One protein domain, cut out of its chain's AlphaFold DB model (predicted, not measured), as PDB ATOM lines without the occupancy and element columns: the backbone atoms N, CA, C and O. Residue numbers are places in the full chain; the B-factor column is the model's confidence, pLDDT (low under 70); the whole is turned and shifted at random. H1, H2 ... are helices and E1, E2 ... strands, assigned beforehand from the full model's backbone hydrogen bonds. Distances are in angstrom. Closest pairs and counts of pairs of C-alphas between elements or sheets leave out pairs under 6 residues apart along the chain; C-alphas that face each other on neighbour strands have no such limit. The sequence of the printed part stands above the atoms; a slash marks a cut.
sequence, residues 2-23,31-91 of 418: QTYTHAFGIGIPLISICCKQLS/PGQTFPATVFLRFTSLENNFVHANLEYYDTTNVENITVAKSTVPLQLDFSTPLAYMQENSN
ATOM      1  N   GLN A   2      55.336  35.905   9.257       54.22
ATOM      2  CA  GLN A   2      53.901  36.231   9.184       54.22
ATOM      3  C   GLN A   2      53.711  37.718   9.499       54.22
ATOM      4  O   GLN A   2      53.956  38.156  10.621       54.22
ATOM      5  N   THR A   3      53.322  38.504   8.496       65.75
ATOM      6  CA  THR A   3      52.954  39.911   8.668       65.75
ATOM      7  C   THR A   3      51.573  39.991   9.311       65.75
ATOM      8  O   THR A   3      50.627  39.370   8.837       65.75
ATOM      9  N   TYR A   4      51.437  40.728  10.414       82.25
ATOM     10  CA  TYR A   4      50.134  40.963  11.039       82.25
ATOM     11  C   TYR A   4      49.553  42.300  10.564       82.25
ATOM     12  O   TYR A   4      49.985  43.380  10.974       82.25
ATOM     13  N   THR A   5      48.570  42.219   9.677       86.62
ATOM     14  CA  THR A   5      47.946  43.340   8.982       86.62
ATOM     15  C   THR A   5      46.714  43.828   9.744       86.62
ATOM     16  O   THR A   5      45.627  43.251   9.654       86.62
ATOM     17  N   HIS A   6      46.877  44.940  10.463       89.19
ATOM     18  CA  HIS A   6      45.831  45.591  11.252       89.19
ATOM     19  C   HIS A   6      45.998  47.118  11.241       89.19
ATOM     20  O   HIS A   6      47.061  47.635  10.897       89.19
ATOM     21  N   ALA A   7      44.949  47.843  11.630       89.88
ATOM     22  CA  ALA A   7      45.014  49.281  11.883       89.88
ATOM     23  C   ALA A   7      44.185  49.638  13.119       89.88
ATOM     24  O   ALA A   7      43.099  49.094  13.320       89.88
ATOM     25  N   PHE A   8      44.697  50.550  13.947       92.81
ATOM     26  CA  PHE A   8      44.006  50.980  15.158       92.81
ATOM     27  C   PHE A   8      42.860  51.946  14.853       92.81
ATOM     28  O   PHE A   8      43.013  52.887  14.072       92.81
ATOM     29  N   GLY A   9      41.735  51.743  15.531       94.56
ATOM     30  CA  GLY A   9      40.565  52.603  15.434       94.56
ATOM     31  C   GLY A   9      39.493  52.221  16.450       94.56
ATOM     32  O   GLY A   9      39.784  51.617  17.479       94.56
ATOM     33  N   ILE A  10      38.249  52.607  16.181       95.25
ATOM     34  CA  ILE A  10      37.106  52.315  17.054       95.25
ATOM     35  C   ILE A  10      36.322  51.089  16.588       95.25
ATOM     36  O   ILE A  10      36.291  50.761  15.403       95.25
ATOM     37  N   GLY A  11      35.620  50.461  17.529       95.62
ATOM     38  CA  GLY A  11      34.867  49.233  17.295       95.62
ATOM     39  C   GLY A  11      35.662  47.982  17.665       95.62
ATOM     40  O   GLY A  11      36.818  48.054  18.074       95.62
ATOM     41  N   ILE A  12      34.998  46.834  17.571       96.56
ATOM     42  CA  ILE A  12      35.571  45.523  17.877       96.56
ATOM     43  C   ILE A  12      35.690  44.746  16.559       96.56
ATOM     44  O   ILE A  12      34.676  44.602  15.865       96.56
ATOM     45  N   PRO A  13      36.885  44.251  16.195       96.00
ATOM     46  CA  PRO A  13      37.054  43.451  14.994       96.00
ATOM     47  C   PRO A  13      36.346  42.104  15.168       96.00
ATOM     48  O   PRO A  13      36.371  41.498  16.240       96.00
ATOM     49  N   LEU A  14      35.701  41.643  14.103       95.00
ATOM     50  CA  LEU A  14      34.971  40.385  14.032       95.00
ATOM     51  C   LEU A  14      35.415  39.584  12.809       95.00
ATOM     52  O   LEU A  14      35.748  40.137  11.759       95.00
ATOM     53  N   ILE A  15      35.311  38.264  12.929       93.94
ATOM     54  CA  ILE A  15      35.447  37.330  11.813       93.94
ATOM     55  C   ILE A  15      34.038  37.030  11.303       93.94
ATOM     56  O   ILE A  15      33.231  36.425  12.009       93.94
ATOM     57  N   SER A  16      33.723  37.456  10.081       91.44
ATOM     58  CA  SER A  16      32.479  37.056   9.415       91.44
ATOM     59  C   SER A  16      32.709  35.764   8.647       91.44
ATOM     60  O   SER A  16      33.651  35.703   7.868       91.44
ATOM     61  N   ILE A  17      31.860  34.751   8.825       90.19
ATOM     62  CA  ILE A  17      32.009  33.443   8.168       90.19
ATOM     63  C   ILE A  17      30.898  33.260   7.133       90.19
ATOM     64  O   ILE A  17      29.717  33.455   7.422       90.19
ATOM     65  N   CYS A  18      31.265  32.864   5.917       84.19
ATOM     66  CA  CYS A  18      30.308  32.520   4.879       84.19
ATOM     67  C   CYS A  18      29.672  31.153   5.170       84.19
ATOM     68  O   CYS A  18      30.337  30.124   5.093       84.19
ATOM     69  N   CYS A  19      28.378  31.108   5.489       84.62
ATOM     70  CA  CYS A  19      27.711  29.846   5.846       84.62
ATOM     71  C   CYS A  19      27.238  29.014   4.641       84.62
ATOM     72  O   CYS A  19      26.890  27.847   4.797       84.62
ATOM     73  N   LYS A  20      27.156  29.610   3.448       83.12
ATOM     74  CA  LYS A  20      26.661  28.956   2.228       83.12
ATOM     75  C   LYS A  20      27.473  29.410   1.030       83.12
ATOM     76  O   LYS A  20      27.967  30.529   1.030       83.12
ATOM     77  N   GLN A  21      27.549  28.579  -0.004       79.00
ATOM     78  CA  GLN A  21      28.205  28.986  -1.236       79.00
ATOM     79  C   GLN A  21      27.435  30.157  -1.845       79.00
ATOM     80  O   GLN A  21      26.214  30.093  -2.009       79.00
ATOM     81  N   LEU A  22      28.157  31.221  -2.172       82.56
ATOM     82  CA  LEU A  22      27.633  32.345  -2.932       82.56
ATOM     83  C   LEU A  22      28.323  32.357  -4.291       82.56
ATOM     84  O   LEU A  22      29.502  32.025  -4.408       82.56
ATOM     85  N   SER A  23      27.591  32.754  -5.319       80.44
ATOM     86  CA  SER A  23      28.166  33.019  -6.630       80.44
ATOM     87  C   SER A  23      27.623  34.330  -7.161       80.44
ATOM     88  O   SER A  23      26.413  34.563  -7.137       80.44
ATOM     89  N   PRO A  31      31.577  28.161   1.254       76.25
ATOM     90  CA  PRO A  31      31.276  27.974   2.668       76.25
ATOM     91  C   PRO A  31      32.572  27.893   3.489       76.25
ATOM     92  O   PRO A  31      33.543  27.279   3.054       76.25
ATOM     93  N   GLY A  32      32.587  28.512   4.666       80.50
ATOM     94  CA  GLY A  32      33.758  28.584   5.545       80.50
ATOM     95  C   GLY A  32      34.723  29.731   5.232       80.50
ATOM     96  O   GLY A  32      35.560  30.050   6.072       80.50
ATOM     97  N   GLN A  33      34.587  30.407   4.083       84.94
ATOM     98  CA  GLN A  33      35.401  31.582   3.779       84.94
ATOM     99  C   GLN A  33      35.112  32.719   4.763       84.94
ATOM    100  O   GLN A  33      33.952  33.003   5.078       84.94
ATOM    101  N   THR A  34      36.166  33.380   5.236       88.81
ATOM    102  CA  THR A  34      36.063  34.432   6.251       88.81
ATOM    103  C   THR A  34      36.279  35.827   5.682       88.81
ATOM    104  O   THR A  34      37.106  36.006   4.789       88.81
ATOM    105  N   PHE A  35      35.646  36.834   6.283       89.31
ATOM    106  CA  PHE A  35      35.823  38.241   5.934       89.31
ATOM    107  C   PHE A  35      36.088  39.104   7.172       89.31
ATOM    108  O   PHE A  35      35.502  38.846   8.232       89.31
ATOM    109  N   PRO A  36      36.928  40.145   7.045       92.44
ATOM    110  CA  PRO A  36      37.200  41.079   8.123       92.44
ATOM    111  C   PRO A  36      36.016  42.035   8.297       92.44
ATOM    112  O   PRO A  36      35.625  42.764   7.379       92.44
ATOM    113  N   ALA A  37      35.443  42.061   9.494       93.88
ATOM    114  CA  ALA A  37      34.373  42.980   9.847       93.88
ATOM    115  C   ALA A  37      34.712  43.738  11.125       93.88
ATOM    116  O   ALA A  37      35.581  43.343  11.895       93.88
ATOM    117  N   THR A  38      34.014  44.837  11.369       96.00
ATOM    118  CA  THR A  38      34.070  45.538  12.652       96.00
ATOM    119  C   THR A  38      32.679  45.895  13.102       96.00
ATOM    120  O   THR A  38      31.883  46.426  12.328       96.00
ATOM    121  N   VAL A  39      32.388  45.590  14.365       96.69
ATOM    122  CA  VAL A  39      31.160  46.024  15.017       96.69
ATOM    123  C   VAL A  39      31.418  47.304  15.798       96.69
ATOM    124  O   VAL A  39      32.388  47.420  16.549       96.69
ATOM    125  N   PHE A  40      30.539  48.280  15.620       95.62
ATOM    126  CA  PHE A  40      30.585  49.563  16.302       95.62
ATOM    127  C   PHE A  40      29.253  49.813  17.011       95.62
ATOM    128  O   PHE A  40      28.185  49.644  16.428       95.62
ATOM    129  N   LEU A  41      29.311  50.216  18.283       95.12
ATOM    130  CA  LEU A  41      28.128  50.579  19.057       95.12
ATOM    131  C   LEU A  41      27.902  52.093  18.955       95.12
ATOM    132  O   LEU A  41      28.633  52.879  19.561       95.12
ATOM    133  N   ARG A  42      26.884  52.508  18.199       93.75
ATOM    134  CA  ARG A  42      26.523  53.916  18.024       93.75
ATOM    135  C   ARG A  42      25.483  54.344  19.045       93.75
ATOM    136  O   ARG A  42      24.326  53.950  18.953       93.75
ATOM    137  N   PHE A  43      25.873  55.216  19.965       92.75
ATOM    138  CA  PHE A  43      24.952  55.861  20.900       92.75
ATOM    139  C   PHE A  43      24.067  56.890  20.182       92.75
ATOM    140  O   PHE A  43      24.579  57.726  19.433       92.75
ATOM    141  N   THR A  44      22.751  56.824  20.392       90.56
ATOM    142  CA  THR A  44      21.755  57.650  19.687       90.56
ATOM    143  C   THR A  44      21.066  58.666  20.594       90.56
ATOM    144  O   THR A  44      20.944  59.825  20.206       90.56
ATOM    145  N   SER A  45      20.646  58.272  21.799       91.56
ATOM    146  CA  SER A  45      20.031  59.176  22.778       91.56
ATOM    147  C   SER A  45      20.270  58.729  24.224       91.56
ATOM    148  O   SER A  45      20.664  57.591  24.494       91.56
ATOM    149  N   LEU A  46      20.049  59.656  25.158       91.94
ATOM    150  CA  LEU A  46      19.996  59.410  26.597       91.94
ATOM    151  C   LEU A  46      18.619  59.866  27.090       91.94
ATOM    152  O   LEU A  46      18.328  61.061  27.074       91.94
ATOM    153  N   GLU A  47      17.785  58.928  27.527       93.00
ATOM    154  CA  GLU A  47      16.412  59.183  27.970       93.00
ATOM    155  C   GLU A  47      16.153  58.459  29.291       93.00
ATOM    156  O   GLU A  47      16.417  57.268  29.414       93.00
ATOM    157  N   ASN A  48      15.641  59.162  30.306       89.88
ATOM    158  CA  ASN A  48      15.278  58.575  31.607       89.88
ATOM    159  C   ASN A  48      16.385  57.711  32.259       89.88
ATOM    160  O   ASN A  48      16.094  56.664  32.830       89.88
ATOM    161  N   ASN A  49      17.653  58.143  32.183       91.81
ATOM    162  CA  ASN A  49      18.850  57.394  32.615       91.81
ATOM    163  C   ASN A  49      19.158  56.106  31.824       91.81
ATOM    164  O   ASN A  49      20.047  55.352  32.217       91.81
ATOM    165  N   PHE A  50      18.488  55.869  30.698       93.06
ATOM    166  CA  PHE A  50      18.821  54.810  29.752       93.06
ATOM    167  C   PHE A  50      19.556  55.380  28.544       93.06
ATOM    168  O   PHE A  50      19.181  56.412  27.988       93.06
ATOM    169  N   VAL A  51      20.616  54.689  28.133       93.62
ATOM    170  CA  VAL A  51      21.362  54.998  26.915       93.62
ATOM    171  C   VAL A  51      20.826  54.120  25.792       93.62
ATOM    172  O   VAL A  51      20.888  52.893  25.877       93.62
ATOM    173  N   HIS A  52      20.332  54.746  24.728       94.06
ATOM    174  CA  HIS A  52      19.943  54.057  23.507       94.06
ATOM    175  C   HIS A  52      21.139  53.968  22.560       94.06
ATOM    176  O   HIS A  52      21.880  54.938  22.372       94.06
ATOM    177  N   ALA A  53      21.345  52.791  21.972       95.19
ATOM    178  CA  ALA A  53      22.435  52.551  21.042       95.19
ATOM    179  C   ALA A  53      22.053  51.530  19.967       95.19
ATOM    180  O   ALA A  53      21.263  50.620  20.217       95.19
ATOM    181  N   ASN A  54      22.665  51.667  18.795       94.56
ATOM    182  CA  ASN A  54      22.542  50.747  17.673       94.56
ATOM    183  C   ASN A  54      23.867  50.012  17.457       94.56
ATOM    184  O   ASN A  54      24.933  50.627  17.485       94.56
ATOM    185  N   LEU A  55      23.801  48.704  17.211       95.25
ATOM    186  CA  LEU A  55      24.947  47.928  16.741       95.25
ATOM    187  C   LEU A  55      25.044  48.045  15.220       95.25
ATOM    188  O   LEU A  55      24.107  47.697  14.504       95.25
ATOM    189  N   GLU A  56      26.186  48.519  14.742       95.06
ATOM    190  CA  GLU A  56      26.494  48.683  13.326       95.06
ATOM    191  C   GLU A  56      27.612  47.723  12.937       95.06
ATOM    192  O   GLU A  56      28.608  47.606  13.646       95.06
ATOM    193  N   TYR A  57      27.448  47.043  11.805       94.38
ATOM    194  CA  TYR A  57      28.425  46.098  11.275       94.38
ATOM    195  C   TYR A  57      29.016  46.673   9.997       94.38
ATOM    196  O   TYR A  57      28.285  47.020   9.068       94.38
ATOM    197  N   TYR A  58      30.338  46.757   9.951       93.44
ATOM    198  CA  TYR A  58      31.074  47.314   8.830       93.44
ATOM    199  C   TYR A  58      31.936  46.251   8.164       93.44
ATOM    200  O   TYR A  58      32.718  45.569   8.827       93.44
ATOM    201  N   ASP A  59      31.821  46.151   6.841       90.44
ATOM    202  CA  ASP A  59      32.779  45.436   6.002       90.44
ATOM    203  C   ASP A  59      34.051  46.281   5.861       90.44
ATOM    204  O   ASP A  59      34.113  47.257   5.104       90.44
ATOM    205  N   THR A  60      35.081  45.889   6.605       89.12
ATOM    206  CA  THR A  60      36.349  46.627   6.689       89.12
ATOM    207  C   THR A  60      37.232  46.479   5.449       89.12
ATOM    208  O   THR A  60      38.248  47.163   5.325       89.12
ATOM    209  N   THR A  61      36.829  45.654   4.475       83.69
ATOM    210  CA  THR A  61      37.472  45.629   3.151       83.69
ATOM    211  C   THR A  61      37.121  46.856   2.305       83.69
ATOM    212  O   THR A  61      37.851  47.188   1.367       83.69
ATOM    213  N   ASN A  62      36.011  47.529   2.631       83.44
ATOM    214  CA  ASN A  62      35.480  48.667   1.882       83.44
ATOM    215  C   ASN A  62      35.309  49.927   2.748       83.44
ATOM    216  O   ASN A  62      35.332  51.035   2.216       83.44
ATOM    217  N   VAL A  63      35.167  49.782   4.071       89.06
ATOM    218  CA  VAL A  63      34.957  50.897   5.005       89.06
ATOM    219  C   VAL A  63      36.097  50.966   6.017       89.06
ATOM    220  O   VAL A  63      36.231  50.103   6.877       89.06
ATOM    221  N   GLU A  64      36.908  52.022   5.937       90.94
ATOM    222  CA  GLU A  64      38.030  52.262   6.865       90.94
ATOM    223  C   GLU A  64      37.708  53.312   7.929       90.94
ATOM    224  O   GLU A  64      38.318  53.338   8.992       90.94
ATOM    225  N   ASN A  65      36.774  54.212   7.630       93.06
ATOM    226  CA  ASN A  65      36.429  55.339   8.481       93.06
ATOM    227  C   ASN A  65      34.915  55.487   8.542       93.06
ATOM    228  O   ASN A  65      34.222  55.250   7.551       93.06
ATOM    229  N   ILE A  66      34.419  55.947   9.685       93.56
ATOM    230  CA  ILE A  66      33.009  56.274   9.882       93.56
ATOM    231  C   ILE A  66      32.872  57.697  10.411       93.56
ATOM    232  O   ILE A  66      33.780  58.241  11.038       93.56
ATOM    233  N   THR A  67      31.715  58.305  10.176       94.06
ATOM    234  CA  THR A  67      31.389  59.605  10.764       94.06
ATOM    235  C   THR A  67      30.686  59.394  12.100       94.06
ATOM    236  O   THR A  67      29.651  58.726  12.180       94.06
ATOM    237  N   VAL A  68      31.233  59.977  13.164       90.50
ATOM    238  CA  VAL A  68      30.623  60.029  14.496       90.50
ATOM    239  C   VAL A  68      30.421  61.496  14.854       90.50
ATOM    240  O   VAL A  68      31.375  62.268  14.952       90.50
ATOM    241  N   ALA A  69      29.157  61.899  15.007       87.19
ATOM    242  CA  ALA A  69      28.752  63.300  15.087       87.19
ATOM    243  C   ALA A  69      29.309  64.129  13.911       87.19
ATOM    244  O   ALA A  69      28.820  64.001  12.791       87.19
ATOM    245  N   LYS A  70      30.317  64.974  14.153       90.69
ATOM    246  CA  LYS A  70      30.956  65.833  13.139       90.69
ATOM    247  C   LYS A  70      32.391  65.414  12.802       90.69
ATOM    248  O   LYS A  70      33.057  66.119  12.052       90.69
ATOM    249  N   SER A  71      32.860  64.296  13.352       93.62
ATOM    250  CA  SER A  71      34.238  63.834  13.199       93.62
ATOM    251  C   SER A  71      34.286  62.543  12.393       93.62
ATOM    252  O   SER A  71      33.523  61.612  12.648       93.62
ATOM    253  N   THR A  72      35.210  62.475  11.441       95.31
ATOM    254  CA  THR A  72      35.586  61.224  10.779       95.31
ATOM    255  C   THR A  72      36.615  60.517  11.643       95.31
ATOM    256  O   THR A  72      37.629  61.104  12.014       95.31
ATOM    257  N   VAL A  73      36.330  59.269  11.990       94.44
ATOM    258  CA  VAL A  73      37.139  58.462  12.903       94.44
ATOM    259  C   VAL A  73      37.448  57.110  12.254       94.44
ATOM    260  O   VAL A  73      36.567  56.547  11.594       94.44
ATOM    261  N   PRO A  74      38.677  56.590  12.409       95.56
ATOM    262  CA  PRO A  74      39.056  55.307  11.834       95.56
ATOM    263  C   PRO A  74      38.359  54.161  12.565       95.56
ATOM    264  O   PRO A  74      38.233  54.183  13.792       95.56
ATOM    265  N   LEU A  75      37.928  53.149  11.817       94.81
ATOM    266  CA  LEU A  75      37.519  51.862  12.372       94.81
ATOM    267  C   LEU A  75      38.753  51.044  12.749       94.81
ATOM    268  O   LEU A  75      39.793  51.140  12.099       94.81
ATOM    269  N   GLN A  76      38.630  50.223  13.788       95.69
ATOM    270  CA  GLN A  76      39.597  49.160  14.042       95.69
ATOM    271  C   GLN A  76      39.574  48.207  12.840       95.69
ATOM    272  O   GLN A  76      38.504  47.795  12.418       95.69
ATOM    273  N   LEU A  77      40.728  47.872  12.267       94.12
ATOM    274  CA  LEU A  77      40.822  46.942  11.137       94.12
ATOM    275  C   LEU A  77      41.681  45.745  11.536       94.12
ATOM    276  O   LEU A  77      42.734  45.922  12.149       94.12
ATOM    277  N   ASP A  78      41.259  44.547  11.147       94.12
ATOM    278  CA  ASP A  78      42.009  43.306  11.341       94.12
ATOM    279  C   ASP A  78      41.797  42.389  10.134       94.12
ATOM    280  O   ASP A  78      40.710  41.845   9.933       94.12
ATOM    281  N   PHE A  79      42.832  42.259   9.305       90.31
ATOM    282  CA  PHE A  79      42.798  41.451   8.087       90.31
ATOM    283  C   PHE A  79      43.450  40.083   8.282       90.31
ATOM    284  O   PHE A  79      43.064  39.124   7.613       90.31
ATOM    285  N   SER A  80      44.411  39.977   9.201       91.56
ATOM    286  CA  SER A  80      45.155  38.739   9.424       91.56
ATOM    287  C   SER A  80      44.366  37.713  10.220       91.56
ATOM    288  O   SER A  80      44.423  36.537   9.874       91.56
ATOM    289  N   THR A  81      43.604  38.122  11.239       92.06
ATOM    290  CA  THR A  81      42.879  37.169  12.092       92.06
ATOM    291  C   THR A  81      41.817  36.373  11.323       92.06
ATOM    292  O   THR A  81      41.792  35.150  11.470       92.06
ATOM    293  N   PRO A  82      40.980  36.975  10.447       89.81
ATOM    294  CA  PRO A  82      40.062  36.204   9.607       89.81
ATOM    295  C   PRO A  82      40.796  35.218   8.691       89.81
ATOM    296  O   PRO A  82      40.439  34.045   8.659       89.81
ATOM    297  N   LEU A  83      41.865  35.656   8.011       86.31
ATOM    298  CA  LEU A  83      42.654  34.781   7.134       86.31
ATOM    299  C   LEU A  83      43.274  33.606   7.902       86.31
ATOM    300  O   LEU A  83      43.197  32.472   7.433       86.31
ATOM    301  N   ALA A  84      43.834  33.857   9.086       86.75
ATOM    302  CA  ALA A  84      44.393  32.821   9.950       86.75
ATOM    303  C   ALA A  84      43.313  31.839  10.429       86.75
ATOM    304  O   ALA A  84      43.512  30.630  10.349       86.75
ATOM    305  N   TYR A  85      42.141  32.337  10.836       88.00
ATOM    306  CA  TYR A  85      41.009  31.490  11.218       88.00
ATOM    307  C   TYR A  85      40.540  30.615  10.054       88.00
ATOM    308  O   TYR A  85      40.273  29.429  10.240       88.00
ATOM    309  N   MET A  86      40.456  31.177   8.845       82.75
ATOM    310  CA  MET A  86      40.123  30.414   7.645       82.75
ATOM    311  C   MET A  86      41.152  29.319   7.387       82.75
ATOM    312  O   MET A  86      40.756  28.207   7.067       82.75
ATOM    313  N   GLN A  87      42.448  29.594   7.550       77.38
ATOM    314  CA  GLN A  87      43.508  28.596   7.381       77.38
ATOM    315  C   GLN A  87      43.475  27.497   8.449       77.38
ATOM    316  O   GLN A  87      43.675  26.337   8.118       77.38
ATOM    317  N   GLU A  88      43.210  27.840   9.708       79.94
ATOM    318  CA  GLU A  88      43.133  26.870  10.806       79.94
ATOM    319  C   GLU A  88      41.906  25.953  10.683       79.94
ATOM    320  O   GLU A  88      41.980  24.763  10.977       79.94
ATOM    321  N   ASN A  89      40.778  26.502  10.220       72.38
ATOM    322  CA  ASN A  89      39.511  25.774  10.101       72.38
ATOM    323  C   ASN A  89      39.263  25.192   8.702       72.38
ATOM    324  O   ASN A  89      38.278  24.480   8.497       72.38
ATOM    325  N   SER A  90      40.133  25.477   7.732       63.44
ATOM    326  CA  SER A  90      40.173  24.762   6.457       63.44
ATOM    327  C   SER A  90      41.152  23.607   6.589       63.44
ATOM    328  O   SER A  90      42.247  23.778   7.105       63.44
ATOM    329  N   ASN A  91      40.767  22.408   6.154       52.16
ATOM    330  CA  ASN A  91      41.634  21.243   6.288       52.16
ATOM    331  C   ASN A  91      42.789  21.368   5.262       52.16
ATOM    332  O   ASN A  91      42.550  21.221   4.057       52.16
TER     333      ASN A  91
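Overview. This is residues 2 to 23 and 31 to 91 of the 418 residues of an uncharacterized protein of Lentisphaerae bacterium GWF2_44_16 (UniProt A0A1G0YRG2). A long, strongly twisted hairpin, E2 and E3, makes most of the length of this model; E1 pairs with the first part of E2, and H1 covers one face of the three-stranded sheet near the start of E2. A second, small hairpin, E4 and E5, is set off from that sheet. The printed part has 83 residues with one named helix and five named strands, in the order E1 E2 E3 E4 E5 H1, of mixed class; the sheet runs E1 E2 E3, and both sheets are antiparallel. It is loose, with a radius of gyration of the C-alphas of 15.5 A, and elongated, spanning 52 by 27 by 24 A.

Arrangement. Start with the inner strand E2, residues 34 to 47, and its edge strand E3, residues 50 to 59: they form a hairpin, antiparallel at 158 degrees, with N 40 and O 56 2.8 A apart, within hydrogen-bond range. On the other side of E2 look for E1, residues 12 to 17, antiparallel at 132 degrees, with N 14 and O 37 2.8 A apart, within hydrogen-bond range. H1, residues 80 to 89, is on this sheet at a height of 8.9 A, in two layers, a helix on one face of a sheet. Of its 10 C-alphas 7 fall on E2 and 2 on E1, and it is only just over E2 alone. On the local plane it stands at 58 degrees to E2, only just slantwise to the strands. The closest C-alphas of E2 and H1 are those of Thr 34 and Pro 82, 5.5 A apart. Every O i to N i+4 pair in H1 is within hydrogen-bond range. The hairpin of E4, residues 65 to 68, and E5, residues 71 to 74, is antiparallel at 144 degrees, with N 66 and O 73 2.9 A apart, within hydrogen-bond range. E2 and E4 are only just apart, at 8.2 A. Residues 6 to 7 pair with residues 77 to 78, antiparallel.

Along the chain. Find C-alpha 34 at (36.063, 34.432, 6.251); E2 runs 38.3 A from there to C-alpha 47 at (16.412, 59.183, 27.970). E3 covers 29.1 A, E1 15.9 A, E4 9.6 A and E5 9.9 A. H1 runs 14.2 A and ends at C-alpha 89, (39.511, 25.774, 10.101).

Size, cuts and confidence. The two C-alphas farthest apart are those of Asn 48 and Asn 91, 52.2 A. Residues 24 to 30 are not printed, and C-alphas 23 and 31 across this cut, between E1 and E2, are 11.0 A apart. Of the links that are printed whole, each is tight. The mean pLDDT of the printed part is 88.7; look for values under 70 at residues 2 to 3 and 90 to 91.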